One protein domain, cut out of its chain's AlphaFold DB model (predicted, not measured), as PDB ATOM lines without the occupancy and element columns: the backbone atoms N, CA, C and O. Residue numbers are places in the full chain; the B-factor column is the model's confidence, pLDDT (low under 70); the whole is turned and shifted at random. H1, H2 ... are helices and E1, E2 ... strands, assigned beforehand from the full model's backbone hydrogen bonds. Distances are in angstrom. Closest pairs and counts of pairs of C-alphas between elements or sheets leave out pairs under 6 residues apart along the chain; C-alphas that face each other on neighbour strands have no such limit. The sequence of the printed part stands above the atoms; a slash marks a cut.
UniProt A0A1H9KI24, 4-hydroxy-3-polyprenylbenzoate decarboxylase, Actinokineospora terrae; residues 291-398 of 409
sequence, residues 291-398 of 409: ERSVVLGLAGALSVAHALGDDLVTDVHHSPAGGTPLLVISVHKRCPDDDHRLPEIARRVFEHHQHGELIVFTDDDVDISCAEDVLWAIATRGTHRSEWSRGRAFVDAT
ATOM      1  N   GLU A 291     142.105 162.695 105.101       91.06
ATOM      2  CA  GLU A 291     141.491 163.971 104.700       91.06
ATOM      3  C   GLU A 291     140.045 163.817 104.217       91.06
ATOM      4  O   GLU A 291     139.150 164.540 104.657       91.06
ATOM      5  N   ARG A 292     139.800 162.840 103.330       89.56
ATOM      6  CA  ARG A 292     138.462 162.586 102.788       89.56
ATOM      7  C   ARG A 292     137.513 162.160 103.893       89.56
ATOM      8  O   ARG A 292     136.389 162.647 103.959       89.56
ATOM      9  N   SER A 293     137.964 161.246 104.745       90.06
ATOM     10  CA  SER A 293     137.164 160.698 105.838       90.06
ATOM     11  C   SER A 293     136.787 161.769 106.855       90.06
ATOM     12  O   SER A 293     135.663 161.761 107.339       90.06
ATOM     13  N   VAL A 294     137.684 162.716 107.138       93.00
ATOM     14  CA  VAL A 294     137.406 163.843 108.039       93.00
ATOM     15  C   VAL A 294     136.389 164.803 107.424       93.00
ATOM     16  O   VAL A 294     135.387 165.104 108.070       93.00
ATOM     17  N   VAL A 295     136.592 165.259 106.180       93.75
ATOM     18  CA  VAL A 295     135.664 166.207 105.527       93.75
ATOM     19  C   VAL A 295     134.266 165.608 105.394       93.75
ATOM     20  O   VAL A 295     133.279 166.240 105.773       93.75
ATOM     21  N   LEU A 296     134.176 164.379 104.883       91.88
ATOM     22  CA  LEU A 296     132.898 163.690 104.734       91.88
ATOM     23  C   LEU A 296     132.290 163.319 106.090       91.88
ATOM     24  O   LEU A 296     131.078 163.394 106.244       91.88
ATOM     25  N   GLY A 297     133.108 162.950 107.076       92.44
ATOM     26  CA  GLY A 297     132.638 162.557 108.399       92.44
ATOM     27  C   GLY A 297     132.035 163.711 109.198       92.44
ATOM     28  O   GLY A 297     130.992 163.535 109.823       92.44
ATOM     29  N   LEU A 298     132.635 164.906 109.127       94.62
ATOM     30  CA  LEU A 298     132.088 166.117 109.748       94.62
ATOM     31  C   LEU A 298     130.733 166.497 109.138       94.62
ATOM     32  O   LEU A 298     129.764 166.714 109.862       94.62
ATOM     33  N   ALA A 299     130.644 166.537 107.807       93.69
ATOM     34  CA  ALA A 299     129.395 166.848 107.115       93.69
ATOM     35  C   ALA A 299     128.325 165.757 107.312       93.69
ATOM     36  O   ALA A 299     127.142 166.062 107.485       93.69
ATOM     37  N   GLY A 300     128.744 164.489 107.319       91.81
ATOM     38  CA  GLY A 300     127.896 163.329 107.572       91.81
ATOM     39  C   GLY A 300     127.277 163.376 108.963       91.81
ATOM     40  O   GLY A 300     126.064 163.269 109.080       91.81
ATOM     41  N   ALA A 301     128.070 163.663 110.000       93.56
ATOM     42  CA  ALA A 301     127.578 163.760 111.374       93.56
ATOM     43  C   ALA A 301     126.481 164.825 111.524       93.56
ATOM     44  O   ALA A 301     125.421 164.551 112.086       93.56
ATOM     45  N   LEU A 302     126.692 166.015 110.946       94.81
ATOM     46  CA  LEU A 302     125.683 167.078 110.930       94.81
ATOM     47  C   LEU A 302     124.422 166.662 110.159       94.81
ATOM     48  O   LEU A 302     123.311 166.972 110.583       94.81
ATOM     49  N   SER A 303     124.586 165.952 109.040       92.50
ATOM     50  CA  SER A 303     123.473 165.484 108.204       92.50
ATOM     51  C   SER A 303     122.651 164.391 108.903       92.50
ATOM     52  O   SER A 303     121.424 164.468 108.907       92.50
ATOM     53  N   VAL A 304     123.300 163.421 109.557       92.44
ATOM     54  CA  VAL A 304     122.643 162.403 110.394       92.44
ATOM     55  C   VAL A 304     121.866 163.071 111.523       92.44
ATOM     56  O   VAL A 304     120.673 162.816 111.673       92.44
ATOM     57  N   ALA A 305     122.518 163.942 112.297       93.94
ATOM     58  CA  ALA A 305     121.893 164.607 113.434       93.94
ATOM     59  C   ALA A 305     120.681 165.456 113.008       93.94
ATOM     60  O   ALA A 305     119.643 165.416 113.671       93.94
ATOM     61  N   HIS A 306     120.775 166.155 111.871       92.38
ATOM     62  CA  HIS A 306     119.652 166.895 111.298       92.38
ATOM     63  C   HIS A 306     118.492 165.984 110.887       92.38
ATOM     64  O   HIS A 306     117.351 166.239 111.259       92.38
ATOM     65  N   ALA A 307     118.776 164.917 110.133       90.94
ATOM     66  CA  ALA A 307     117.753 163.999 109.631       90.94
ATOM     67  C   ALA A 307     117.051 163.222 110.756       90.94
ATOM     68  O   ALA A 307     115.858 162.920 110.665       90.94
ATOM     69  N   LEU A 308     117.784 162.881 111.819       91.88
ATOM     70  CA  LEU A 308     117.216 162.199 112.975       91.88
ATOM     71  C   LEU A 308     116.330 163.128 113.803       91.88
ATOM     72  O   LEU A 308     115.231 162.717 114.176       91.88
ATOM     73  N   GLY A 309     116.784 164.351 114.100       92.06
ATOM     74  CA  GLY A 309     116.029 165.284 114.945       92.06
ATOM     75  C   GLY A 309     115.618 164.680 116.296       92.06
ATOM     76  O   GLY A 309     114.576 165.041 116.836       92.06
ATOM     77  N   ASP A 310     116.384 163.700 116.783       93.00
ATOM     78  CA  ASP A 310     116.019 162.858 117.916       93.00
ATOM     79  C   ASP A 310     116.685 163.383 119.197       93.00
ATOM     80  O   ASP A 310     117.854 163.777 119.201       93.00
ATOM     81  N   ASP A 311     115.916 163.428 120.280       93.88
ATOM     82  CA  ASP A 311     116.324 163.974 121.571       93.88
ATOM     83  C   ASP A 311     117.096 162.980 122.450       93.88
ATOM     84  O   ASP A 311     117.716 163.388 123.429       93.88
ATOM     85  N   LEU A 312     117.081 161.692 122.093       96.19
ATOM     86  CA  LEU A 312     117.909 160.658 122.705       96.19
ATOM     87  C   LEU A 312     119.366 160.779 122.248       96.19
ATOM     88  O   LEU A 312     120.266 160.414 122.999       96.19
ATOM     89  N   VAL A 313     119.600 161.283 121.032       97.38
ATOM     90  CA  VAL A 313     120.933 161.420 120.430       97.38
ATOM     91  C   VAL A 313     121.628 162.672 120.957       97.38
ATOM     92  O   VAL A 313     121.202 163.798 120.690       97.38
ATOM     93  N   THR A 314     122.736 162.482 121.671       97.94
ATOM     94  CA  THR A 314     123.535 163.569 122.254       97.94
ATOM     95  C   THR A 314     124.716 163.971 121.382       97.94
ATOM     96  O   THR A 314     125.147 165.126 121.455       97.94
ATOM     97  N   ASP A 315     125.224 163.057 120.553       97.81
ATOM     98  CA  ASP A 315     126.307 163.321 119.607       97.81
ATOM     99  C   ASP A 315     126.369 162.256 118.496       97.81
ATOM    100  O   ASP A 315     125.946 161.111 118.680       97.81
ATOM    101  N   VAL A 316     126.930 162.622 117.347       95.50
ATOM    102  CA  VAL A 316     127.135 161.749 116.190       95.50
ATOM    103  C   VAL A 316     128.557 161.929 115.671       95.50
ATOM    104  O   VAL A 316     128.994 163.041 115.382       95.50
ATOM    105  N   HIS A 317     129.269 160.823 115.473       93.94
ATOM    106  CA  HIS A 317     130.641 160.834 114.982       93.94
ATOM    107  C   HIS A 317     130.867 159.782 113.897       93.94
ATOM    108  O   HIS A 317     130.691 158.586 114.116       93.94
ATOM    109  N   HIS A 318     131.333 160.212 112.725       91.75
ATOM    110  CA  HIS A 318     131.912 159.292 111.749       91.75
ATOM    111  C   HIS A 318     133.382 159.067 112.073       91.75
ATOM    112  O   HIS A 318     134.193 159.991 111.967       91.75
ATOM    113  N   SER A 319     133.736 157.824 112.388       87.44
ATOM    114  CA  SER A 319     135.129 157.477 112.629       87.44
ATOM    115  C   SER A 319     135.936 157.594 111.329       87.44
ATOM    116  O   SER A 319     135.613 156.922 110.337       87.44
ATOM    117  N   PRO A 320     137.044 158.365 111.314       81.44
ATOM    118  CA  PRO A 320     137.941 158.407 110.164       81.44
ATOM    119  C   PRO A 320     138.550 157.034 109.845       81.44
ATOM    120  O   PRO A 320     138.965 156.802 108.713       81.44
ATOM    121  N   ALA A 321     138.570 156.114 110.820       75.00
ATOM    122  CA  ALA A 321     139.162 154.790 110.674       75.00
ATOM    123  C   ALA A 321     138.466 153.923 109.609       75.00
ATOM    124  O   ALA A 321     139.116 153.115 108.952       75.00
ATOM    125  N   GLY A 322     137.153 154.095 109.426       65.50
ATOM    126  CA  GLY A 322     136.381 153.308 108.461       65.50
ATOM    127  C   GLY A 322     136.394 153.872 107.043       65.50
ATOM    128  O   GLY A 322     136.001 153.174 106.118       65.50
ATOM    129  N   GLY A 323     136.813 155.127 106.847       65.50
ATOM    130  CA  GLY A 323     136.619 155.808 105.567       65.50
ATOM    131  C   GLY A 323     135.198 156.345 105.348       65.50
ATOM    132  O   GLY A 323     134.807 156.449 104.193       65.50
ATOM    133  N   THR A 324     134.482 156.683 106.441       75.94
ATOM    134  CA  THR A 324     133.052 157.088 106.606       75.94
ATOM    135  C   THR A 324     131.982 156.023 106.920       75.94
ATOM    136  O   THR A 324     130.986 156.405 107.531       75.94
ATOM    137  N   PRO A 325     132.138 154.724 106.600       82.94
ATOM    138  CA  PRO A 325     131.157 153.683 106.927       82.94
ATOM    139  C   PRO A 325     130.896 153.367 108.399       82.94
ATOM    140  O   PRO A 325     129.850 152.792 108.702       82.94
ATOM    141  N   LEU A 326     131.814 153.718 109.304       88.69
ATOM    142  CA  LEU A 326     131.646 153.519 110.745       88.69
ATOM    143  C   LEU A 326     131.074 154.784 111.389       88.69
ATOM    144  O   LEU A 326     131.751 155.814 111.451       88.69
ATOM    145  N   LEU A 327     129.846 154.674 111.889       92.12
ATOM    146  CA  LEU A 327     129.132 155.715 112.611       92.12
ATOM    147  C   LEU A 327     129.020 155.338 114.090       92.12
ATOM    148  O   LEU A 327     128.569 154.246 114.420       92.12
ATOM    149  N   VAL A 328     129.396 156.247 114.977       94.88
ATOM    150  CA  VAL A 328     129.204 156.114 116.423       94.88
ATOM    151  C   VAL A 328     128.182 157.160 116.853       94.88
ATOM    152  O   VAL A 328     128.316 158.334 116.504       94.88
ATOM    153  N   ILE A 329     127.135 156.733 117.556       96.31
ATOM    154  CA  ILE A 329     126.036 157.587 118.013       96.31
ATOM    155  C   ILE A 329     125.994 157.527 119.535       96.31
ATOM    156  O   ILE A 329     125.732 156.474 120.117       96.31
ATOM    157  N   SER A 330     126.235 158.670 120.167       98.06
ATOM    158  CA  SER A 330     126.108 158.823 121.610       98.06
ATOM    159  C   SER A 330     124.653 159.110 121.980       98.06
ATOM    160  O   SER A 330     123.978 159.890 121.297       98.06
ATOM    161  N   VAL A 331     124.160 158.468 123.040       97.50
ATOM    162  CA  VAL A 331     122.777 158.600 123.508       97.50
ATOM    163  C   VAL A 331     122.678 158.830 125.013       97.50
ATOM    164  O   VAL A 331     123.511 158.354 125.778       97.50
ATOM    165  N   HIS A 332     121.613 159.509 125.446       96.25
ATOM    166  CA  HIS A 332     121.290 159.706 126.862       96.25
ATOM    167  C   HIS A 332     119.865 159.246 127.191       96.25
ATOM    168  O   HIS A 332     118.883 159.947 126.933       96.25
ATOM    169  N   LYS A 333     119.749 158.053 127.780       94.69
ATOM    170  CA  LYS A 333     118.460 157.434 128.127       94.69
ATOM    171  C   LYS A 333     117.865 158.074 129.380       94.69
ATOM    172  O   LYS A 333     118.505 158.121 130.427       94.69
ATOM    173  N   ARG A 334     116.611 158.514 129.298       94.19
ATOM    174  CA  ARG A 334     115.875 159.203 130.377       94.19
ATOM    175  C   ARG A 334     114.773 158.337 130.974       94.19
ATOM    176  O   ARG A 334     114.355 158.578 132.107       94.19
ATOM    177  N   CYS A 335     114.307 157.333 130.239       94.00
ATOM    178  CA  CYS A 335     113.318 156.372 130.711       94.00
ATOM    179  C   CYS A 335     113.600 154.956 130.171       94.00
ATOM    180  O   CYS A 335     114.371 154.805 129.222       94.00
ATOM    181  N   PRO A 336     112.960 153.911 130.735       92.12
ATOM    182  CA  PRO A 336     113.121 152.538 130.251       92.12
ATOM    183  C   PRO A 336     112.750 152.349 128.774       92.12
ATOM    184  O   PRO A 336     113.342 151.513 128.100       92.12
ATOM    185  N   ASP A 337     111.805 153.136 128.251       92.69
ATOM    186  CA  ASP A 337     111.369 153.028 126.853       92.69
ATOM    187  C   ASP A 337     112.477 153.417 125.858       92.69
ATOM    188  O   ASP A 337     112.464 152.956 124.714       92.69
ATOM    189  N   ASP A 338     113.471 154.206 126.285       94.62
ATOM    190  CA  ASP A 338     114.590 154.606 125.427       94.62
ATOM    191  C   ASP A 338     115.472 153.413 125.005       94.62
ATOM    192  O   ASP A 338     116.025 153.434 123.904       94.62
ATOM    193  N   ASP A 339     115.532 152.329 125.798       90.44
ATOM    194  CA  ASP A 339     116.223 151.078 125.423       90.44
ATOM    195  C   ASP A 339     115.655 150.464 124.129       90.44
ATOM    196  O   ASP A 339     116.355 149.782 123.379       90.44
ATOM    197  N   HIS A 340     114.374 150.704 123.844       90.81
ATOM    198  CA  HIS A 340     113.678 150.131 122.694       90.81
ATOM    199  C   HIS A 340     113.721 151.021 121.445       90.81
ATOM    200  O   HIS A 340     113.315 150.574 120.371       90.81
ATOM    201  N   ARG A 341     114.237 152.253 121.553       93.56
ATOM    202  CA  ARG A 341     114.287 153.225 120.444       93.56
ATOM    203  C   ARG A 341     115.486 153.035 119.515       93.56
ATOM    204  O   ARG A 341     115.410 153.422 118.350       93.56
ATOM    205  N   LEU A 342     116.580 152.436 119.993       92.31
ATOM    206  CA  LEU A 342     117.842 152.336 119.240       92.31
ATOM    207  C   LEU A 342     117.716 151.622 117.874       92.31
ATOM    208  O   LEU A 342     118.248 152.152 116.895       92.31
ATOM    209  N   PRO A 343     116.987 150.491 117.739       91.00
ATOM    210  CA  PRO A 343     116.815 149.836 116.438       91.00
ATOM    211  C   PRO A 343     116.090 150.721 115.413       91.00
ATOM    212  O   PRO A 343     116.469 150.768 114.243       91.00
ATOM    213  N   GLU A 344     115.081 151.474 115.856       91.06
ATOM    214  CA  GLU A 344     114.340 152.402 114.998       91.06
ATOM    215  C   GLU A 344     115.211 153.589 114.566       91.06
ATOM    216  O   GLU A 344     115.194 153.981 113.398       91.06
ATOM    217  N   ILE A 345     116.044 154.120 115.468       92.81
ATOM    218  CA  ILE A 345     117.036 155.145 115.118       92.81
ATOM    219  C   ILE A 345     118.004 154.603 114.059       92.81
ATOM    220  O   ILE A 345     118.215 155.260 113.039       92.81
ATOM    221  N   ALA A 346     118.548 153.395 114.245       91.19
ATOM    222  CA  ALA A 346     119.440 152.772 113.266       91.19
ATOM    223  C   ALA A 346     118.769 152.613 111.893       91.19
ATOM    224  O   ALA A 346     119.362 152.974 110.875       91.19
ATOM    225  N   ARG A 347     117.514 152.140 111.856       88.81
ATOM    226  CA  ARG A 347     116.728 152.015 110.618       88.81
ATOM    227  C   ARG A 347     116.614 153.354 109.888       88.81
ATOM    228  O   ARG A 347     116.920 153.420 108.699       88.81
ATOM    229  N   ARG A 348     116.247 154.424 110.600       89.38
ATOM    230  CA  ARG A 348     116.144 155.780 110.034       89.38
ATOM    231  C   ARG A 348     117.483 156.281 109.489       89.38
ATOM    232  O   ARG A 348     117.519 156.863 108.407       89.38
ATOM    233  N   VAL A 349     118.597 156.021 110.183       88.75
ATOM    234  CA  VAL A 349     119.933 156.344 109.652       88.75
ATOM    235  C   VAL A 349     120.184 155.599 108.339       88.75
ATOM    236  O   VAL A 349     120.566 156.226 107.354       88.75
ATOM    237  N   PHE A 350     119.923 154.291 108.288       86.50
ATOM    238  CA  PHE A 350     120.135 153.475 107.088       86.50
ATOM    239  C   PHE A 350     119.248 153.861 105.895       86.50
ATOM    240  O   PHE A 350     119.610 153.571 104.752       86.50
ATOM    241  N   GLU A 351     118.100 154.491 106.120       80.81
ATOM    242  CA  GLU A 351     117.224 154.982 105.049       80.81
ATOM    243  C   GLU A 351     117.752 156.257 104.395       80.81
ATOM    244  O   GLU A 351     117.607 156.431 103.187       80.81
ATOM    245  N   HIS A 352     118.410 157.118 105.172       71.56
ATOM    246  CA  HIS A 352     118.879 158.421 104.701       71.56
ATOM    247  C   HIS A 352     120.386 158.476 104.410       71.56
ATOM    248  O   HIS A 352     120.842 159.410 103.757       71.56
ATOM    249  N   HIS A 353     121.168 157.491 104.867       72.50
ATOM    250  CA  HIS A 353     122.620 157.446 104.685       72.50
ATOM    251  C   HIS A 353     123.042 156.235 103.852       72.50
ATOM    252  O   HIS A 353     123.066 155.097 104.323       72.50
ATOM    253  N   GLN A 354     123.445 156.500 102.607       61.91
ATOM    254  CA  GLN A 354     123.844 155.469 101.640       61.91
ATOM    255  C   GLN A 354     125.192 154.798 101.958       61.91
ATOM    256  O   GLN A 354     125.495 153.751 101.394       61.91
ATOM    257  N   HIS A 355     126.003 155.379 102.851       62.81
ATOM    258  CA  HIS A 355     127.380 154.936 103.107       62.81
ATOM    259  C   HIS A 355     127.634 154.386 104.516       62.81
ATOM    260  O   HIS A 355     128.758 153.982 104.782       62.81
ATOM    261  N   GLY A 356     126.644 154.384 105.417       59.25
ATOM    262  CA  GLY A 356     126.795 153.821 106.764       59.25
ATOM    263  C   GLY A 356     126.649 152.300 106.747       59.25
ATOM    264  O   GLY A 356     125.570 151.795 106.433       59.25
ATOM    265  N   GLU A 357     127.716 151.581 107.088       75.62
ATOM    266  CA  GLU A 357     127.723 150.112 107.136       75.62
ATOM    267  C   GLU A 357     127.588 149.589 108.568       75.62
ATOM    268  O   GLU A 357     126.883 148.607 108.800       75.62
ATOM    269  N   LEU A 358     128.205 150.273 109.535       88.19
ATOM    270  CA  LEU A 358     128.168 149.901 110.945       88.19
ATOM    271  C   LEU A 358     127.808 151.106 111.814       88.19
ATOM    272  O   LEU A 358     128.505 152.120 111.786       88.19
ATOM    273  N   ILE A 359     126.746 150.967 112.608       91.75
ATOM    274  CA  ILE A 359     126.367 151.924 113.653       91.75
ATOM    275  C   ILE A 359     126.751 151.347 115.017       91.75
ATOM    276  O   ILE A 359     126.439 150.197 115.308       91.75
ATOM    277  N   VAL A 360     127.391 152.130 115.875       94.12
ATOM    278  CA  VAL A 360     127.653 151.766 117.273       94.12
ATOM    279  C   VAL A 360     126.960 152.780 118.168       94.12
ATOM    280  O   VAL A 360     127.284 153.963 118.108       94.12
ATOM    281  N   PHE A 361     126.016 152.330 118.992       96.19
ATOM    282  CA  PHE A 361     125.419 153.163 120.033       96.19
ATOM    283  C   PHE A 361     126.236 153.073 121.318       96.19
ATOM    284  O   PHE A 361     126.569 151.972 121.753       96.19
ATOM    285  N   THR A 362     126.517 154.215 121.934       97.12
ATOM    286  CA  THR A 362     127.228 154.336 123.216       97.12
ATOM    287  C   THR A 362     126.479 155.290 124.136       97.12
ATOM    288  O   THR A 362     125.773 156.174 123.655       97.12
ATOM    289  N   ASP A 363     126.640 155.157 125.451       96.50
ATOM    290  CA  ASP A 363     126.143 156.182 126.376       96.50
ATOM    291  C   ASP A 363     126.925 157.509 126.207       96.50
ATOM    292  O   ASP A 363     127.939 157.580 125.499       96.50
ATOM    293  N   ASP A 364     126.446 158.583 126.833       95.50
ATOM    294  CA  ASP A 364     127.014 159.937 126.749       95.50
ATOM    295  C   ASP A 364     128.254 160.186 127.617       95.50
ATOM    296  O   ASP A 364     128.887 161.240 127.501       95.50
ATOM    297  N   ASP A 365     128.642 159.193 128.417       95.50
ATOM    298  CA  ASP A 365     129.902 159.154 129.159       95.50
ATOM    299  C   ASP A 365     131.091 158.628 128.332       95.50
ATOM    300  O   ASP A 365     132.232 158.734 128.781       95.50
ATOM    301  N   VAL A 366     130.846 158.082 127.134       97.06
ATOM    302  CA  VAL A 366     131.881 157.568 126.223       97.06
ATOM    303  C   VAL A 366     132.358 158.679 125.285       97.06
ATOM    304  O   VAL A 366     131.549 159.296 124.587       97.06
ATOM    305  N   ASP A 367     133.674 158.908 125.197       95.88
ATOM    306  CA  ASP A 367     134.238 159.777 124.159       95.88
ATOM    307  C   ASP A 367     134.199 159.069 122.798       95.88
ATOM    308  O   ASP A 367     135.069 158.271 122.448       95.88
ATOM    309  N   ILE A 368     133.185 159.395 121.995       95.00
ATOM    310  CA  ILE A 368     132.976 158.785 120.676       95.00
ATOM    311  C   ILE A 368     134.036 159.167 119.632       95.00
ATOM    312  O   ILE A 368     134.068 158.565 118.557       95.00
ATOM    313  N   SER A 369     134.909 160.140 119.923       90.88
ATOM    314  CA  SER A 369     136.066 160.475 119.082       90.88
ATOM    315  C   SER A 369     137.299 159.610 119.390       90.88
ATOM    316  O   SER A 369     138.206 159.498 118.554       90.88
ATOM    317  N   CYS A 370     137.314 158.948 120.552       91.50
ATOM    318  CA  CYS A 370     138.354 158.021 120.978       91.50
ATOM    319  C   CYS A 370     137.991 156.585 120.575       91.50
ATOM    320  O   CYS A 370     137.076 155.962 121.110       91.50
ATOM    321  N   ALA A 371     138.751 156.008 119.640       89.94
ATOM    322  CA  ALA A 371     138.509 154.634 119.201       89.94
ATOM    323  C   ALA A 371     138.660 153.603 120.340       89.94
ATOM    324  O   ALA A 371     137.979 152.581 120.319       89.94
ATOM    325  N   GLU A 372     139.535 153.854 121.319       92.81
ATOM    326  CA  GLU A 372     139.747 152.956 122.461       92.81
ATOM    327  C   GLU A 372     138.544 152.955 123.414       92.81
ATOM    328  O   GLU A 372     138.078 151.880 123.787       92.81
ATOM    329  N   ASP A 373     137.970 154.125 123.707       95.88
ATOM    330  CA  ASP A 373     136.760 154.263 124.528       95.88
ATOM    331  C   ASP A 373     135.555 153.579 123.868       95.88
ATOM    332  O   ASP A 373     134.808 152.847 124.521       95.88
ATOM    333  N   VAL A 374     135.396 153.738 122.549       94.56
ATOM    334  CA  VAL A 374     134.330 153.065 121.788       94.56
ATOM    335  C   VAL A 374     134.512 151.544 121.808       94.56
ATOM    336  O   VAL A 374     133.553 150.809 122.047       94.56
ATOM    337  N   LEU A 375     135.734 151.045 121.594       93.56
ATOM    338  CA  LEU A 375     136.022 149.609 121.672       93.56
ATOM    339  C   LEU A 375     135.803 149.060 123.086       93.56
ATOM    340  O   LEU A 375     135.279 147.955 123.234       93.56
ATOM    341  N   TRP A 376     136.156 149.827 124.118       94.75
ATOM    342  CA  TRP A 376     135.876 149.484 125.509       94.75
ATOM    343  C   TRP A 376     134.372 149.375 125.772       94.75
ATOM    344  O   TRP A 376     133.933 148.390 126.372       94.75
ATOM    345  N   ALA A 377     133.571 150.326 125.285       94.62
ATOM    346  CA  ALA A 377     132.118 150.278 125.417       94.62
ATOM    347  C   ALA A 377     131.551 149.024 124.732       94.62
ATOM    348  O   ALA A 377     130.816 148.258 125.356       94.62
ATOM    349  N   ILE A 378     131.969 148.739 123.491       93.00
ATOM    350  CA  ILE A 378     131.566 147.523 122.767       93.00
ATOM    351  C   ILE A 378     131.920 146.265 123.569       93.00
ATOM    352  O   ILE A 378     131.085 145.374 123.715       93.00
ATOM    353  N   ALA A 379     133.136 146.186 124.108       92.38
ATOM    354  CA  ALA A 379     133.623 144.999 124.805       92.38
ATOM    355  C   ALA A 379     132.983 144.777 126.187       92.38
ATOM    356  O   ALA A 379     132.932 143.640 126.651       92.38
ATOM    357  N   THR A 380     132.536 145.841 126.862       89.12
ATOM    358  CA  THR A 380     132.096 145.778 128.272       89.12
ATOM    359  C   THR A 380     130.605 146.029 128.488       89.12
ATOM    360  O   THR A 380     130.081 145.669 129.543       89.12
ATOM    361  N   ARG A 381     129.919 146.636 127.513       89.38
ATOM    362  CA  ARG A 381     128.480 146.953 127.550       89.38
ATOM    363  C   ARG A 381     127.705 146.302 126.407       89.38
ATOM    364  O   ARG A 381     126.494 146.146 126.513       89.38
ATOM    365  N   GLY A 382     128.401 145.917 125.334       79.44
ATOM    366  CA  GLY A 382     127.811 145.355 124.127       79.44
ATOM    367  C   GLY A 382     126.895 144.173 124.419       79.44
ATOM    368  O   GLY A 382     127.351 143.107 124.833       79.44
ATOM    369  N   THR A 383     125.603 144.327 124.139       66.19
ATOM    370  CA  THR A 383     124.709 143.171 124.033       66.19
ATOM    371  C   THR A 383     124.680 142.727 122.573       66.19
ATOM    372  O   THR A 383     124.598 143.553 121.668       66.19
ATOM    373  N   HIS A 384     124.766 141.420 122.295       56.59
ATOM    374  CA  HIS A 384     124.769 140.876 120.924       56.59
ATOM    375  C   HIS A 384     123.400 140.999 120.206       56.59
ATOM    376  O   HIS A 384     122.966 140.078 119.516       56.59
ATOM    377  N   ARG A 385     122.687 142.120 120.355       54.72
ATOM    378  CA  ARG A 385     121.521 142.473 119.542       54.72
ATOM    379  C   ARG A 385     122.021 143.182 118.290       54.72
ATOM    380  O   ARG A 385     122.197 144.391 118.278       54.72
ATOM    381  N   SER A 386     122.301 142.396 117.257       54.84
ATOM    382  CA  SER A 386     122.665 142.907 115.937       54.84
ATOM    383  C   SER A 386     121.555 142.555 114.957       54.84
ATOM    384  O   SER A 386     121.229 141.382 114.774       54.84
ATOM    385  N   GLU A 387     120.937 143.566 114.354       57.50
ATOM    386  CA  GLU A 387     120.071 143.358 113.199       57.50
ATOM    387  C   GLU A 387     120.922 143.467 111.936       57.50
ATOM    388  O   GLU A 387     121.573 144.484 111.696       57.50
ATOM    389  N   TRP A 388     120.940 142.394 111.148       58.16
ATOM    390  CA  TRP A 388     121.709 142.302 109.913       58.16
ATOM    391  C   TRP A 388     120.749 142.413 108.739       58.16
ATOM    392  O   TRP A 388     120.007 141.476 108.445       58.16
ATOM    393  N   SER A 389     120.774 143.541 108.034       57.78
ATOM    394  CA  SER A 389     120.026 143.677 106.786       57.78
ATOM    395  C   SER A 389     120.910 144.276 105.696       57.78
ATOM    396  O   SER A 389     121.528 145.325 105.859       57.78
ATOM    397  N   ARG A 390     121.001 143.576 104.557       64.50
ATOM    398  CA  ARG A 390     121.692 144.043 103.338       64.50
ATOM    399  C   ARG A 390     123.147 144.514 103.558       64.50
ATOM    400  O   ARG A 390     123.559 145.504 102.968       64.50
ATOM    401  N   GLY A 391     123.914 143.813 104.397       74.19
ATOM    402  CA  GLY A 391     125.322 144.145 104.670       74.19
ATOM    403  C   GLY A 391     125.536 145.311 105.639       74.19
ATOM    404  O   GLY A 391     126.663 145.765 105.784       74.19
ATOM    405  N   ARG A 392     124.473 145.779 106.307       84.44
ATOM    406  CA  ARG A 392     124.522 146.826 107.332       84.44
ATOM    407  C   ARG A 392     124.129 146.259 108.691       84.44
ATOM    408  O   ARG A 392     123.288 145.356 108.755       84.44
ATOM    409  N   ALA A 393     124.739 146.782 109.749       87.81
ATOM    410  CA  ALA A 393     124.512 146.337 111.118       87.81
ATOM    411  C   ALA A 393     124.588 147.496 112.114       87.81
ATOM    412  O   ALA A 393     125.263 148.499 111.877       87.81
ATOM    413  N   PHE A 394     123.936 147.331 113.263       90.75
ATOM    414  CA  PHE A 394     124.192 148.168 114.429       90.75
ATOM    415  C   PHE A 394     124.614 147.326 115.638       90.75
ATOM    416  O   PHE A 394     124.281 146.142 115.734       90.75
ATOM    417  N   VAL A 395     125.360 147.951 116.544       92.25
ATOM    418  CA  VAL A 395     125.801 147.409 117.829       92.25
ATOM    419  C   VAL A 395     125.264 148.310 118.928       92.25
ATOM    420  O   VAL A 395     125.515 149.514 118.923       92.25
ATOM    421  N   ASP A 396     124.540 147.721 119.872       93.81
ATOM    422  CA  ASP A 396     124.133 148.393 121.100       93.81
ATOM    423  C   ASP A 396     125.187 148.163 122.194       93.81
ATOM    424  O   ASP A 396     125.243 147.087 122.799       93.81
ATOM    425  N   ALA A 397     126.039 149.169 122.409       94.50
ATOM    426  CA  ALA A 397     127.057 149.217 123.456       94.50
ATOM    427  C   ALA A 397     126.678 150.190 124.589       94.50
ATOM    428  O   ALA A 397     127.547 150.798 125.217       94.50
ATOM    429  N   THR A 398     125.378 150.341 124.845       93.75
ATOM    430  CA  THR A 398     124.837 151.183 125.916       93.75
ATOM    431  C   THR A 398     124.493 150.363 127.164       93.75
ATOM    432  O   THR A 398     124.247 149.155 127.091       93.75
TER     433      THR A 398
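AT A GLANCE: This is residues 291 to 398 of the 409 residues of the protein "4-hydroxy-3-polyprenylbenzoate decarboxylase" of Actinokineospora terrae (UniProt A0A1H9KI24). A twisted four-stranded sheet lies between helices in three layers: H1 and H3 cover one face, H4 packs across the other, and short H2 lies off the sheet. The printed part has 108 residues, class mixed, in the order H1 E1 E2 H2 H3 E3 H4 E4. The sheet, order E1 E2 E3 E4, is mixed. The whole is compact, with radius of gyration of the C-alphas 12.6 A and spans of 39 by 28 by 26 A.

HOW THE PARTS SIT: H1, residues 291 to 308, is on the sheet over E1, residues 313 to 318, along the strands; C-alphas 297 and 318 are closest, 4.7 A. E1 and E2, residues 326 to 331, form an antiparallel hairpin; N 317 and O 328 are 2.9 A apart. H2, residues 336 to 340, meets H3, residues 342 to 352, only through their link. H3 touches H1's residues 304 to 308 alone, closest C-alphas 304 and 349, 6.7 A. E3, residues 358 to 363, is parallel to E2, with N 329 and O 360 2.8 A apart. E2, H2 H3, E3 is a strand-helix-strand unit, parallel neighbour strands joined through helices, its crossover right-handed. H4, residues 371 to 381, is on the opposite face from H3, across the strands. E4, residues 392 to 397, is parallel to E3, with N 395 and O 359 2.8 A apart; the unit E3, H4, E4 has a left-handed crossover. Every O i to N i+4 pair is within hydrogen-bond range in H1, H3 and H4; H2 has 0 of 1, but 2 of 2 O i to N i+3 pairs.

IN THESE COORDINATES: H1 runs 25.7 A from C-alpha 291 at (141.491, 163.971, 104.700). E3 spans 16.8 A, and E4 ends at C-alpha 397, (127.057, 149.217, 123.456).

THE WHOLE: The C-alphas of Glu 291 and Pro 336, 39.9 A apart, are the farthest. The printed part has no cut and no long link. The pLDDT is under 70 at residues 322 to 323, 354 to 356 and 383 to 390.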